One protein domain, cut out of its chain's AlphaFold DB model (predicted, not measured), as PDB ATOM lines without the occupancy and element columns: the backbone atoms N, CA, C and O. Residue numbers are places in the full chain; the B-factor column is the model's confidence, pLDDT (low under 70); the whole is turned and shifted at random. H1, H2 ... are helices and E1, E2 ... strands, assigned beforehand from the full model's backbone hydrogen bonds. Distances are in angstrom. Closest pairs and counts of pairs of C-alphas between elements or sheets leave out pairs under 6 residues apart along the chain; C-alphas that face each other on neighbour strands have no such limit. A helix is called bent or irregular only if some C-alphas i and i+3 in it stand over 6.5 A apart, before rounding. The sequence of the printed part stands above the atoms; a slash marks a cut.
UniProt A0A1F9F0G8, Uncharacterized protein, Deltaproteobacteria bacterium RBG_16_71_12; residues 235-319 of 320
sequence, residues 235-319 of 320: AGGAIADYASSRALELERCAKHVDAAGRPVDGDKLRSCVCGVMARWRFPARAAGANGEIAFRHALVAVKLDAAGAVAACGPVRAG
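Overview. This is residues 235 to 319 of the 320 residues of an uncharacterized protein of Deltaproteobacteria bacterium RBG_16_71_12 (UniProt A0A1F9F0G8). A strongly twisted sheet of three strands, an antiparallel meander in chain order, has H3 slanting over E2 and E3 and H1 along E1, in two layers; H2 packs on H3. The 85 printed residues, with three named helices then three named strands, are mixed in class. The whole is compact, radius of gyration of the C-alphas 11.9 A, spanning 36 by 20 by 19 A.

Arrangement. E2, residues 298 to 304, forms hairpins with E1, residues 290 to 295, N 293 to O 300 being 2.9 A, and with E3, residues 310 to 318, N 314 to O 301 being 2.8 A. H3, residues 266 to 277, and E3 are closest at C-alphas 274 and 313, 5.7 A. H2, residues 247 to 256, irregular with C-alphas 252 and 255 7.2 A apart, forms a hairpin with H3, closest C-alphas 256 and 269, 5.4 A. H1, residues 235 to 245, and H3 have every O i to N i+4 pair within hydrogen-bond range; H2 has 1 of 6, beside 5 of 7 O i to N i+3.

Along the chain. H1 begins at C-alpha 235 (-29.024, -5.422, -14.302); E3, 20.8 A long, ends at C-alpha 318 (-19.030, 4.800, -31.077).

Size, cuts and confidence. The printed part has no cut; H3 to E1 is a long link; no printed residue is under 70 in pLDDT.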
ATOM      1  N   ALA A 235     -28.359  -6.727 -14.246       76.06
ATOM      2  CA  ALA A 235     -29.024  -5.422 -14.302       76.06
ATOM      3  C   ALA A 235     -28.745  -4.677 -15.627       76.06
ATOM      4  O   ALA A 235     -29.641  -4.039 -16.173       76.06
ATOM      5  N   GLY A 236     -27.541  -4.833 -16.195       75.62
ATOM      6  CA  GLY A 236     -27.198  -4.325 -17.529       75.62
ATOM      7  C   GLY A 236     -27.970  -5.019 -18.660       75.62
ATOM      8  O   GLY A 236     -28.470  -4.344 -19.556       75.62
ATOM      9  N   GLY A 237     -28.158  -6.341 -18.581       78.38
ATOM     10  CA  GLY A 237     -29.010  -7.087 -19.516       78.38
ATOM     11  C   GLY A 237     -30.473  -6.637 -19.455       78.38
ATOM     12  O   GLY A 237     -31.095  -6.406 -20.485       78.38
ATOM     13  N   ALA A 238     -31.000  -6.384 -18.255       81.38
ATOM     14  CA  ALA A 238     -32.354  -5.861 -18.084       81.38
ATOM     15  C   ALA A 238     -32.558  -4.463 -18.699       81.38
ATOM     16  O   ALA A 238     -33.655  -4.176 -19.186       81.38
ATOM     17  N   ILE A 239     -31.529  -3.608 -18.670       84.06
ATOM     18  CA  ILE A 239     -31.524  -2.296 -19.337       84.06
ATOM     19  C   ILE A 239     -31.531  -2.481 -20.858       84.06
ATOM     20  O   ILE A 239     -32.357  -1.868 -21.536       84.06
ATOM     21  N   ALA A 240     -30.664  -3.348 -21.386       83.31
ATOM     22  CA  ALA A 240     -30.544  -3.604 -22.821       83.31
ATOM     23  C   ALA A 240     -31.810  -4.242 -23.422       83.31
ATOM     24  O   ALA A 240     -32.289  -3.789 -24.463       83.31
ATOM     25  N   ASP A 241     -32.404  -5.229 -22.747       82.75
ATOM     26  CA  ASP A 241     -33.656  -5.873 -23.166       82.75
ATOM     27  C   ASP A 241     -34.802  -4.859 -23.234       82.75
ATOM     28  O   ASP A 241     -35.551  -4.787 -24.213       82.75
ATOM     29  N   TYR A 242     -34.930  -4.040 -22.185       86.31
ATOM     30  CA  TYR A 242     -35.973  -3.026 -22.117       86.31
ATOM     31  C   TYR A 242     -35.784  -1.967 -23.207       86.31
ATOM     32  O   TYR A 242     -36.746  -1.622 -23.897       86.31
ATOM     33  N   ALA A 243     -34.554  -1.498 -23.422       85.62
ATOM     34  CA  ALA A 243     -34.248  -0.552 -24.486       85.62
ATOM     35  C   ALA A 243     -34.518  -1.136 -25.884       85.62
ATOM     36  O   ALA A 243     -35.097  -0.452 -26.726       85.62
ATOM     37  N   SER A 244     -34.203  -2.416 -26.106       84.56
ATOM     38  CA  SER A 244     -34.490  -3.122 -27.362       84.56
ATOM     39  C   SER A 244     -35.992  -3.198 -27.641       84.56
ATOM     40  O   SER A 244     -36.429  -2.928 -28.758       84.56
ATOM     41  N   SER A 245     -36.814  -3.447 -26.613       84.25
ATOM     42  CA  SER A 245     -38.283  -3.427 -26.737       84.25
ATOM     43  C   SER A 245     -38.862  -2.050 -27.111       84.25
ATOM     44  O   SER A 245     -40.002  -1.950 -27.559       84.25
ATOM     45  N   ARG A 246     -38.070  -0.984 -26.942       85.81
ATOM     46  CA  ARG A 246     -38.426   0.420 -27.190       85.81
ATOM     47  C   ARG A 246     -37.630   1.036 -28.344       85.81
ATOM     48  O   ARG A 246     -37.739   2.239 -28.572       85.81
ATOM     49  N   ALA A 247     -36.863   0.239 -29.094       83.75
ATOM     50  CA  ALA A 247     -35.936   0.730 -30.116       83.75
ATOM     51  C   ALA A 247     -36.613   1.622 -31.175       83.75
ATOM     52  O   ALA A 247     -36.046   2.630 -31.588       83.75
ATOM     53  N   LEU A 248     -37.868   1.326 -31.536       84.38
ATOM     54  CA  LEU A 248     -38.661   2.141 -32.467       84.38
ATOM     55  C   LEU A 248     -38.851   3.594 -32.000       84.38
ATOM     56  O   LEU A 248     -38.957   4.500 -32.824       84.38
ATOM     57  N   GLU A 249     -38.871   3.855 -30.692       86.62
ATOM     58  CA  GLU A 249     -38.973   5.222 -30.170       86.62
ATOM     59  C   GLU A 249     -37.680   6.027 -30.376       86.62
ATOM     60  O   GLU A 249     -37.728   7.261 -30.417       86.62
ATOM     61  N   LEU A 250     -36.535   5.349 -30.516       88.25
ATOM     62  CA  LEU A 250     -35.231   5.963 -30.769       88.25
ATOM     63  C   LEU A 250     -34.995   6.263 -32.254       88.25
ATOM     64  O   LEU A 250     -34.194   7.141 -32.567       88.25
ATOM     65  N   GLU A 251     -35.741   5.640 -33.172       88.75
ATOM     66  CA  GLU A 251     -35.625   5.885 -34.623       88.75
ATOM     67  C   GLU A 251     -35.866   7.351 -35.013       88.75
ATOM     68  O   GLU A 251     -35.324   7.851 -35.996       88.75
ATOM     69  N   ARG A 252     -36.579   8.112 -34.177       87.69
ATOM     70  CA  ARG A 252     -36.742   9.573 -34.313       87.69
ATOM     71  C   ARG A 252     -35.406  10.331 -34.322       87.69
ATOM     72  O   ARG A 252     -35.322  11.441 -34.852       87.69
ATOM     73  N   CYS A 253     -34.376   9.742 -33.718       89.56
ATOM     74  CA  CYS A 253     -33.026  10.280 -33.618       89.56
ATOM     75  C   CYS A 253     -32.106   9.826 -34.760       89.56
ATOM     76  O   CYS A 253     -30.968  10.290 -34.826       89.56
ATOM     77  N   ALA A 254     -32.589   8.996 -35.696       88.50
ATOM     78  CA  ALA A 254     -31.799   8.493 -36.822       88.50
ATOM     79  C   ALA A 254     -31.261   9.613 -37.733       88.50
ATOM     80  O   ALA A 254     -30.208   9.470 -38.338       88.50
ATOM     81  N   LYS A 255     -31.911  10.782 -37.765       88.88
ATOM     82  CA  LYS A 255     -31.423  11.969 -38.495       88.88
ATOM     83  C   LYS A 255     -30.079  12.528 -37.996       88.88
ATOM     84  O   LYS A 255     -29.534  13.436 -38.615       88.88
ATOM     85  N   HIS A 256     -29.586  12.057 -36.849       89.75
ATOM     86  CA  HIS A 256     -28.308  12.466 -36.262       89.75
ATOM     87  C   HIS A 256     -27.201  11.414 -36.441       89.75
ATOM     88  O   HIS A 256     -26.116  11.571 -35.874       89.75
ATOM     89  N   VAL A 257     -27.454  10.364 -37.230       86.19
ATOM     90  CA  VAL A 257     -26.456   9.372 -37.644       86.19
ATOM     91  C   VAL A 257     -26.290   9.362 -39.168       86.19
ATOM     92  O   VAL A 257     -27.173   9.811 -39.896       86.19
ATOM     93  N   ASP A 258     -25.131   8.914 -39.650       85.19
ATOM     94  CA  ASP A 258     -24.811   8.817 -41.074       85.19
ATOM     95  C   ASP A 258     -25.454   7.567 -41.703       85.19
ATOM     96  O   ASP A 258     -26.100   6.759 -41.030       85.19
ATOM     97  N   ALA A 259     -25.268   7.382 -43.013       82.12
ATOM     98  CA  ALA A 259     -25.760   6.197 -43.722       82.12
ATOM     99  C   ALA A 259     -25.147   4.876 -43.206       82.12
ATOM    100  O   ALA A 259     -25.729   3.814 -43.406       82.12
ATOM    101  N   ALA A 260     -23.998   4.945 -42.526       80.56
ATOM    102  CA  ALA A 260     -23.348   3.823 -41.857       80.56
ATOM    103  C   ALA A 260     -23.767   3.699 -40.377       80.56
ATOM    104  O   ALA A 260     -23.187   2.905 -39.649       80.56
ATOM    105  N   GLY A 261     -24.752   4.477 -39.908       79.12
ATOM    106  CA  GLY A 261     -25.278   4.438 -38.545       79.12
ATOM    107  C   GLY A 261     -24.364   5.032 -37.468       79.12
ATOM    108  O   GLY A 261     -24.621   4.811 -36.283       79.12
ATOM    109  N   ARG A 262     -23.320   5.779 -37.848       84.25
ATOM    110  CA  ARG A 262     -22.383   6.449 -36.932       84.25
ATOM    111  C   ARG A 262     -22.860   7.863 -36.591       84.25
ATOM    112  O   ARG A 262     -23.446   8.519 -37.449       84.25
ATOM    113  N   PRO A 263     -22.598   8.381 -35.378       82.81
ATOM    114  CA  PRO A 263     -22.999   9.736 -35.003       82.81
ATOM    115  C   PRO A 263     -22.392  10.800 -35.932       82.81
ATOM    116  O   PRO A 263     -21.173  10.898 -36.035       82.81
ATOM    117  N   VAL A 264     -23.234  11.630 -36.560       83.62
ATOM    118  CA  VAL A 264     -22.790  12.815 -37.329       83.62
ATOM    119  C   VAL A 264     -22.505  13.982 -36.383       83.62
ATOM    120  O   VAL A 264     -21.572  14.749 -36.587       83.62
ATOM    121  N   ASP A 265     -23.313  14.096 -35.328       84.38
ATOM    122  CA  ASP A 265     -23.199  15.100 -34.272       84.38
ATOM    123  C   ASP A 265     -23.525  14.421 -32.935       84.38
ATOM    124  O   ASP A 265     -24.686  14.137 -32.622       84.38
ATOM    125  N   GLY A 266     -22.478  14.098 -32.171       83.50
ATOM    126  CA  GLY A 266     -22.599  13.342 -30.924       83.50
ATOM    127  C   GLY A 266     -23.425  14.058 -29.854       83.50
ATOM    128  O   GLY A 266     -24.150  13.399 -29.107       83.50
ATOM    129  N   ASP A 267     -23.388  15.393 -29.805       87.12
ATOM    130  CA  ASP A 267     -24.146  16.184 -28.833       87.12
ATOM    131  C   ASP A 267     -25.634  16.252 -29.195       87.12
ATOM    132  O   ASP A 267     -26.487  16.087 -28.316       87.12
ATOM    133  N   LYS A 268     -25.972  16.416 -30.482       88.81
ATOM    134  CA  LYS A 268     -27.372  16.352 -30.941       88.81
ATOM    135  C   LYS A 268     -27.951  14.950 -30.818       88.81
ATOM    136  O   LYS A 268     -29.096  14.810 -30.386       88.81
ATOM    137  N   LEU A 269     -27.169  13.918 -31.139       89.19
ATOM    138  CA  LEU A 269     -27.589  12.533 -30.948       89.19
ATOM    139  C   LEU A 269     -27.828  12.240 -29.462       89.19
ATOM    140  O   LEU A 269     -28.891  11.721 -29.120       89.19
ATOM    141  N   ARG A 270     -26.906  12.654 -28.575       90.50
ATOM    142  CA  ARG A 270     -27.079  12.559 -27.115       90.50
ATOM    143  C   ARG A 270     -28.356  13.257 -26.674       90.50
ATOM    144  O   ARG A 270     -29.177  12.646 -26.004       90.50
ATOM    145  N   SER A 271     -28.538  14.520 -27.056       92.62
ATOM    146  CA  SER A 271     -29.704  15.318 -26.665       92.62
ATOM    147  C   SER A 271     -31.017  14.662 -27.105       92.62
ATOM    148  O   SER A 271     -31.938  14.535 -26.299       92.62
ATOM    149  N   CYS A 272     -31.079  14.160 -28.342       92.62
ATOM    150  CA  CYS A 272     -32.256  13.471 -28.858       92.62
ATOM    151  C   CYS A 272     -32.532  12.166 -28.100       92.62
ATOM    152  O   CYS A 272     -33.616  12.001 -27.541       92.62
ATOM    153  N   VAL A 273     -31.550  11.260 -28.035       92.00
ATOM    154  CA  VAL A 273     -31.706   9.934 -27.415       92.00
ATOM    155  C   VAL A 273     -32.023  10.068 -25.924       92.00
ATOM    156  O   VAL A 273     -32.988   9.474 -25.445       92.00
ATOM    157  N   CYS A 274     -31.311  10.932 -25.198       92.00
ATOM    158  CA  CYS A 274     -31.598  11.205 -23.791       92.00
ATOM    159  C   CYS A 274     -32.978  11.844 -23.581       92.00
ATOM    160  O   CYS A 274     -33.668  11.491 -22.627       92.00
ATOM    161  N   GLY A 275     -33.423  12.728 -24.481       92.50
ATOM    162  CA  GLY A 275     -34.762  13.319 -24.427       92.50
ATOM    163  C   GLY A 275     -35.885  12.295 -24.616       92.50
ATOM    164  O   GLY A 275     -36.936  12.404 -23.983       92.50
ATOM    165  N   VAL A 276     -35.661  11.269 -25.445       91.56
ATOM    166  CA  VAL A 276     -36.581  10.130 -25.577       91.56
ATOM    167  C   VAL A 276     -36.602   9.299 -24.295       91.56
ATOM    168  O   VAL A 276     -37.672   9.059 -23.735       91.56
ATOM    169  N   MET A 277     -35.424   8.903 -23.809       91.00
ATOM    170  CA  MET A 277     -35.293   7.984 -22.676       91.00
ATOM    171  C   MET A 277     -35.684   8.605 -21.335       91.00
ATOM    172  O   MET A 277     -36.074   7.880 -20.426       91.00
ATOM    173  N   ALA A 278     -35.666   9.934 -21.201       90.00
ATOM    174  CA  ALA A 278     -36.141  10.626 -20.000       90.00
ATOM    175  C   ALA A 278     -37.599  10.282 -19.635       90.00
ATOM    176  O   ALA A 278     -38.008  10.429 -18.485       90.00
ATOM    177  N   ARG A 279     -38.395   9.811 -20.606       88.19
ATOM    178  CA  ARG A 279     -39.795   9.402 -20.409       88.19
ATOM    179  C   ARG A 279     -39.953   7.919 -20.076       88.19
ATOM    180  O   ARG A 279     -41.068   7.469 -19.822       88.19
ATOM    181  N   TRP A 280     -38.871   7.151 -20.119       90.81
ATOM    182  CA  TRP A 280     -38.902   5.714 -19.894       90.81
ATOM    183  C   TRP A 280     -38.889   5.380 -18.405       90.81
ATOM    184  O   TRP A 280     -38.351   6.112 -17.573       90.81
ATOM    185  N   ARG A 281     -39.494   4.239 -18.077       90.19
ATOM    186  CA  ARG A 281     -39.493   3.660 -16.733       90.19
ATOM    187  C   ARG A 281     -39.007   2.227 -16.835       90.19
ATOM    188  O   ARG A 281     -39.758   1.339 -17.241       90.19
ATOM    189  N   PHE A 282     -37.733   2.035 -16.521       88.94
ATOM    190  CA  PHE A 282     -37.092   0.731 -16.554       88.94
ATOM    191  C   PHE A 282     -37.674  -0.174 -15.460       88.94
ATOM    192  O   PHE A 282     -38.123   0.314 -14.419       88.94
ATOM    193  N   PRO A 283     -37.703  -1.498 -15.684       84.88
ATOM    194  CA  PRO A 283     -38.249  -2.440 -14.715       84.88
ATOM    195  C   PRO A 283     -37.457  -2.391 -13.402       84.88
ATOM    196  O   PRO A 283     -36.251  -2.162 -13.419       84.88
ATOM    197  N   ALA A 284     -38.114  -2.681 -12.273       82.69
ATOM    198  CA  ALA A 284     -37.532  -2.567 -10.927       82.69
ATOM    199  C   ALA A 284     -36.171  -3.275 -10.762       82.69
ATOM    200  O   ALA A 284     -35.304  -2.790 -10.047       82.69
ATOM    201  N   ARG A 285     -35.946  -4.379 -11.486       79.94
ATOM    202  CA  ARG A 285     -34.669  -5.119 -11.518       79.94
ATOM    203  C   ARG A 285     -33.465  -4.318 -12.045       79.94
ATOM    204  O   ARG A 285     -32.331  -4.710 -11.809       79.94
ATOM    205  N   ALA A 286     -33.710  -3.240 -12.786       83.81
ATOM    206  CA  ALA A 286     -32.697  -2.324 -13.307       83.81
ATOM    207  C   ALA A 286     -32.614  -1.018 -12.491       83.81
ATOM    208  O   ALA A 286     -31.772  -0.170 -12.778       83.81
ATOM    209  N   ALA A 287     -33.475  -0.824 -11.488       86.06
ATOM    210  CA  ALA A 287     -33.468   0.387 -10.675       86.06
ATOM    211  C   ALA A 287     -32.124   0.554  -9.946       86.06
ATOM    212  O   ALA A 287     -31.555  -0.407  -9.430       86.06
ATOM    213  N   GLY A 288     -31.598   1.778  -9.932       84.88
ATOM    214  CA  GLY A 288     -30.294   2.104  -9.350       84.88
ATOM    215  C   GLY A 288     -29.079   1.624 -10.155       84.88
ATOM    216  O   GLY A 288     -27.949   1.862  -9.728       84.88
ATOM    217  N   ALA A 289     -29.277   0.954 -11.295       88.25
ATOM    218  CA  ALA A 289     -28.186   0.409 -12.093       88.25
ATOM    219  C   ALA A 289     -27.624   1.417 -13.108       88.25
ATOM    220  O   ALA A 289     -28.284   2.370 -13.528       88.25
ATOM    221  N   ASN A 290     -26.388   1.153 -13.534       90.00
ATOM    222  CA  ASN A 290     -25.759   1.800 -14.679       90.00
ATOM    223  C   ASN A 290     -25.714   0.802 -15.840       90.00
ATOM    224  O   ASN A 290     -25.490  -0.389 -15.621       90.00
ATOM    225  N   GLY A 291     -25.891   1.285 -17.063       87.56
ATOM    226  CA  GLY A 291     -25.819   0.452 -18.256       87.56
ATOM    227  C   GLY A 291     -25.516   1.259 -19.506       87.56
ATOM    228  O   GLY A 291     -25.390   2.482 -19.466       87.56
ATOM    229  N   GLU A 292     -25.419   0.555 -20.625       88.94
ATOM    230  CA  GLU A 292     -25.270   1.151 -21.947       88.94
ATOM    231  C   GLU A 292     -26.422   0.689 -22.832       88.94
ATOM    232  O   GLU A 292     -26.841  -0.469 -22.787       88.94
ATOM    233  N   ILE A 293     -26.952   1.617 -23.620       88.06
ATOM    234  CA  ILE A 293     -28.011   1.351 -24.586       88.06
ATOM    235  C   ILE A 293     -27.424   1.511 -25.977       88.06
ATOM    236  O   ILE A 293     -26.909   2.576 -26.323       88.06
ATOM    237  N   ALA A 294     -27.520   0.446 -26.767       87.50
ATOM    238  CA  ALA A 294     -27.138   0.475 -28.165       87.50
ATOM    239  C   ALA A 294     -28.231   1.142 -29.004       87.50
ATOM    240  O   ALA A 294     -29.410   0.794 -28.926       87.50
ATOM    241  N   PHE A 295     -27.818   2.086 -29.838       86.62
ATOM    242  CA  PHE A 295     -28.629   2.666 -30.894       86.62
ATOM    243  C   PHE A 295     -27.772   2.765 -32.152       86.62
ATOM    244  O   PHE A 295     -26.865   3.593 -32.221       86.62
ATOM    245  N   ARG A 296     -28.053   1.915 -33.149       85.81
ATOM    246  CA  ARG A 296     -27.193   1.760 -34.339       85.81
ATOM    247  C   ARG A 296     -25.738   1.499 -33.896       85.81
ATOM    248  O   ARG A 296     -25.538   0.730 -32.961       85.81
ATOM    249  N   HIS A 297     -24.747   2.160 -34.497       84.81
ATOM    250  CA  HIS A 297     -23.335   2.072 -34.097       84.81
ATOM    251  C   HIS A 297     -22.966   3.115 -33.029       84.81
ATOM    252  O   HIS A 297     -21.877   3.692 -33.043       84.81
ATOM    253  N   ALA A 298     -23.886   3.408 -32.109       84.56
ATOM    254  CA  ALA A 298     -23.655   4.289 -30.975       84.56
ATOM    255  C   ALA A 298     -24.074   3.609 -29.669       84.56
ATOM    256  O   ALA A 298     -25.113   2.953 -29.593       84.56
ATOM    257  N   LEU A 299     -23.273   3.805 -28.627       87.25
ATOM    258  CA  LEU A 299     -23.562   3.382 -27.264       87.25
ATOM    259  C   LEU A 299     -23.830   4.618 -26.416       87.25
ATOM    260  O   LEU A 299     -23.024   5.551 -26.393       87.25
ATOM    261  N   VAL A 300     -24.965   4.632 -25.722       89.81
ATOM    262  CA  VAL A 300     -25.355   5.721 -24.823       89.81
ATOM    263  C   VAL A 300     -25.336   5.210 -23.393       89.81
ATOM    264  O   VAL A 300     -26.120   4.331 -23.036       89.81
ATOM    265  N   ALA A 301     -24.453   5.771 -22.566       91.31
ATOM    266  CA  ALA A 301     -24.419   5.441 -21.147       91.31
ATOM    267  C   ALA A 301     -25.673   5.978 -20.441       91.31
ATOM    268  O   ALA A 301     -26.105   7.107 -20.686       91.31
ATOM    269  N   VAL A 302     -26.252   5.180 -19.550       92.50
ATOM    270  CA  VAL A 302     -27.414   5.553 -18.741       92.50
ATOM    271  C   VAL A 302     -27.217   5.148 -17.289       92.50
ATOM    272  O   VAL A 302     -26.680   4.084 -16.980       92.50
ATOM    273  N   LYS A 303     -27.693   6.005 -16.390       92.81
ATOM    274  CA  LYS A 303     -27.785   5.749 -14.954       92.81
ATOM    275  C   LYS A 303     -29.231   5.875 -14.525       92.81
ATOM    276  O   LYS A 303     -29.872   6.885 -14.822       92.81
ATOM    277  N   LEU A 304     -29.724   4.870 -13.814       91.94
ATOM    278  CA  LEU A 304     -31.094   4.822 -13.330       91.94
ATOM    279  C   LEU A 304     -31.168   5.212 -11.851       91.94
ATOM    280  O   LEU A 304     -30.267   4.905 -11.070       91.94
ATOM    281  N   ASP A 305     -32.241   5.895 -11.461       91.56
ATOM    282  CA  ASP A 305     -32.574   6.120 -10.055       91.56
ATOM    283  C   ASP A 305     -33.220   4.873  -9.424       91.56
ATOM    284  O   ASP A 305     -33.498   3.869 -10.089       91.56
ATOM    285  N   ALA A 306     -33.480   4.939  -8.117       88.00
ATOM    286  CA  ALA A 306     -34.129   3.866  -7.362       88.00
ATOM    287  C   ALA A 306     -35.577   3.569  -7.813       88.00
ATOM    288  O   ALA A 306     -36.131   2.538  -7.443       88.00
ATOM    289  N   ALA A 307     -36.184   4.441  -8.623       86.88
ATOM    290  CA  ALA A 307     -37.503   4.259  -9.221       86.88
ATOM    291  C   ALA A 307     -37.434   3.784 -10.691       86.88
ATOM    292  O   ALA A 307     -38.466   3.729 -11.365       86.88
ATOM    293  N   GLY A 308     -36.239   3.468 -11.210       85.88
ATOM    294  CA  GLY A 308     -36.030   3.041 -12.595       85.88
ATOM    295  C   GLY A 308     -36.185   4.161 -13.633       85.88
ATOM    296  O   GLY A 308     -36.335   3.874 -14.821       85.88
ATOM    297  N   ALA A 309     -36.185   5.430 -13.217       91.12
ATOM    298  CA  ALA A 309     -36.116   6.578 -14.119       91.12
ATOM    299  C   ALA A 309     -34.666   6.883 -14.504       91.12
ATOM    300  O   ALA A 309     -33.735   6.593 -13.757       91.12
ATOM    301  N   VAL A 310     -34.472   7.504 -15.667       91.50
ATOM    302  CA  VAL A 310     -33.147   7.940 -16.121       91.50
ATOM    303  C   VAL A 310     -32.692   9.143 -15.294       91.50
ATOM    304  O   VAL A 310     -33.200  10.249 -15.462       91.50
ATOM    305  N   ALA A 311     -31.720   8.920 -14.410       90.25
ATOM    306  CA  ALA A 311     -31.105   9.940 -13.565       90.25
ATOM    307  C   ALA A 311     -29.966  10.678 -14.280       90.25
ATOM    308  O   ALA A 311     -29.778  11.876 -14.086       90.25
ATOM    309  N   ALA A 312     -29.201   9.968 -15.115       91.31
ATOM    310  CA  ALA A 312     -28.198  10.566 -15.992       91.31
ATOM    311  C   ALA A 312     -28.137   9.818 -17.325       91.31
ATOM    312  O   ALA A 312     -28.375   8.610 -17.384       91.31
ATOM    313  N   CYS A 313     -27.817  10.547 -18.393       91.00
ATOM    314  CA  CYS A 313     -27.752  10.009 -19.744       91.00
ATOM    315  C   CYS A 313     -26.618  10.655 -20.546       91.00
ATOM    316  O   CYS A 313     -26.456  11.877 -20.556       91.00
ATOM    317  N   GLY A 314     -25.851   9.816 -21.234       87.69
ATOM    318  CA  GLY A 314     -24.582  10.153 -21.859       87.69
ATOM    319  C   GLY A 314     -23.376   9.792 -20.975       87.69
ATOM    320  O   GLY A 314     -23.539   9.490 -19.791       87.69
ATOM    321  N   PRO A 315     -22.150   9.831 -21.524       88.12
ATOM    322  CA  PRO A 315     -21.801  10.239 -22.888       88.12
ATOM    323  C   PRO A 315     -22.240   9.231 -23.966       88.12
ATOM    324  O   PRO A 315     -22.586   8.091 -23.662       88.12
ATOM    325  N   VAL A 316     -22.233   9.679 -25.227       85.81
ATOM    326  CA  VAL A 316     -22.409   8.818 -26.406       85.81
ATOM    327  C   VAL A 316     -21.030   8.453 -26.937       85.81
ATOM    328  O   VAL A 316     -20.179   9.331 -27.085       85.81
ATOM    329  N   ARG A 317     -20.801   7.174 -27.216       84.50
ATOM    330  CA  ARG A 317     -19.564   6.665 -27.818       84.50
ATOM    331  C   ARG A 317     -19.888   5.875 -29.077       84.50
ATOM    332  O   ARG A 317     -21.018   5.422 -29.245       84.50
ATOM    333  N   ALA A 318     -18.904   5.725 -29.957       76.81
ATOM    334  CA  ALA A 318     -19.030   4.800 -31.077       76.81
ATOM    335  C   ALA A 318     -19.205   3.375 -30.528       76.81
ATOM    336  O   ALA A 318     -18.452   2.951 -29.648       76.81
ATOM    337  N   GLY A 319     -20.239   2.692 -31.002       71.38
ATOM    338  CA  GLY A 319     -20.460   1.273 -30.763       71.38
ATOM    339  C   GLY A 319     -19.678   0.410 -31.756       71.38
ATOM    340  O   GLY A 319     -19.114   0.952 -32.711       71.38
TER     341      GLY A 319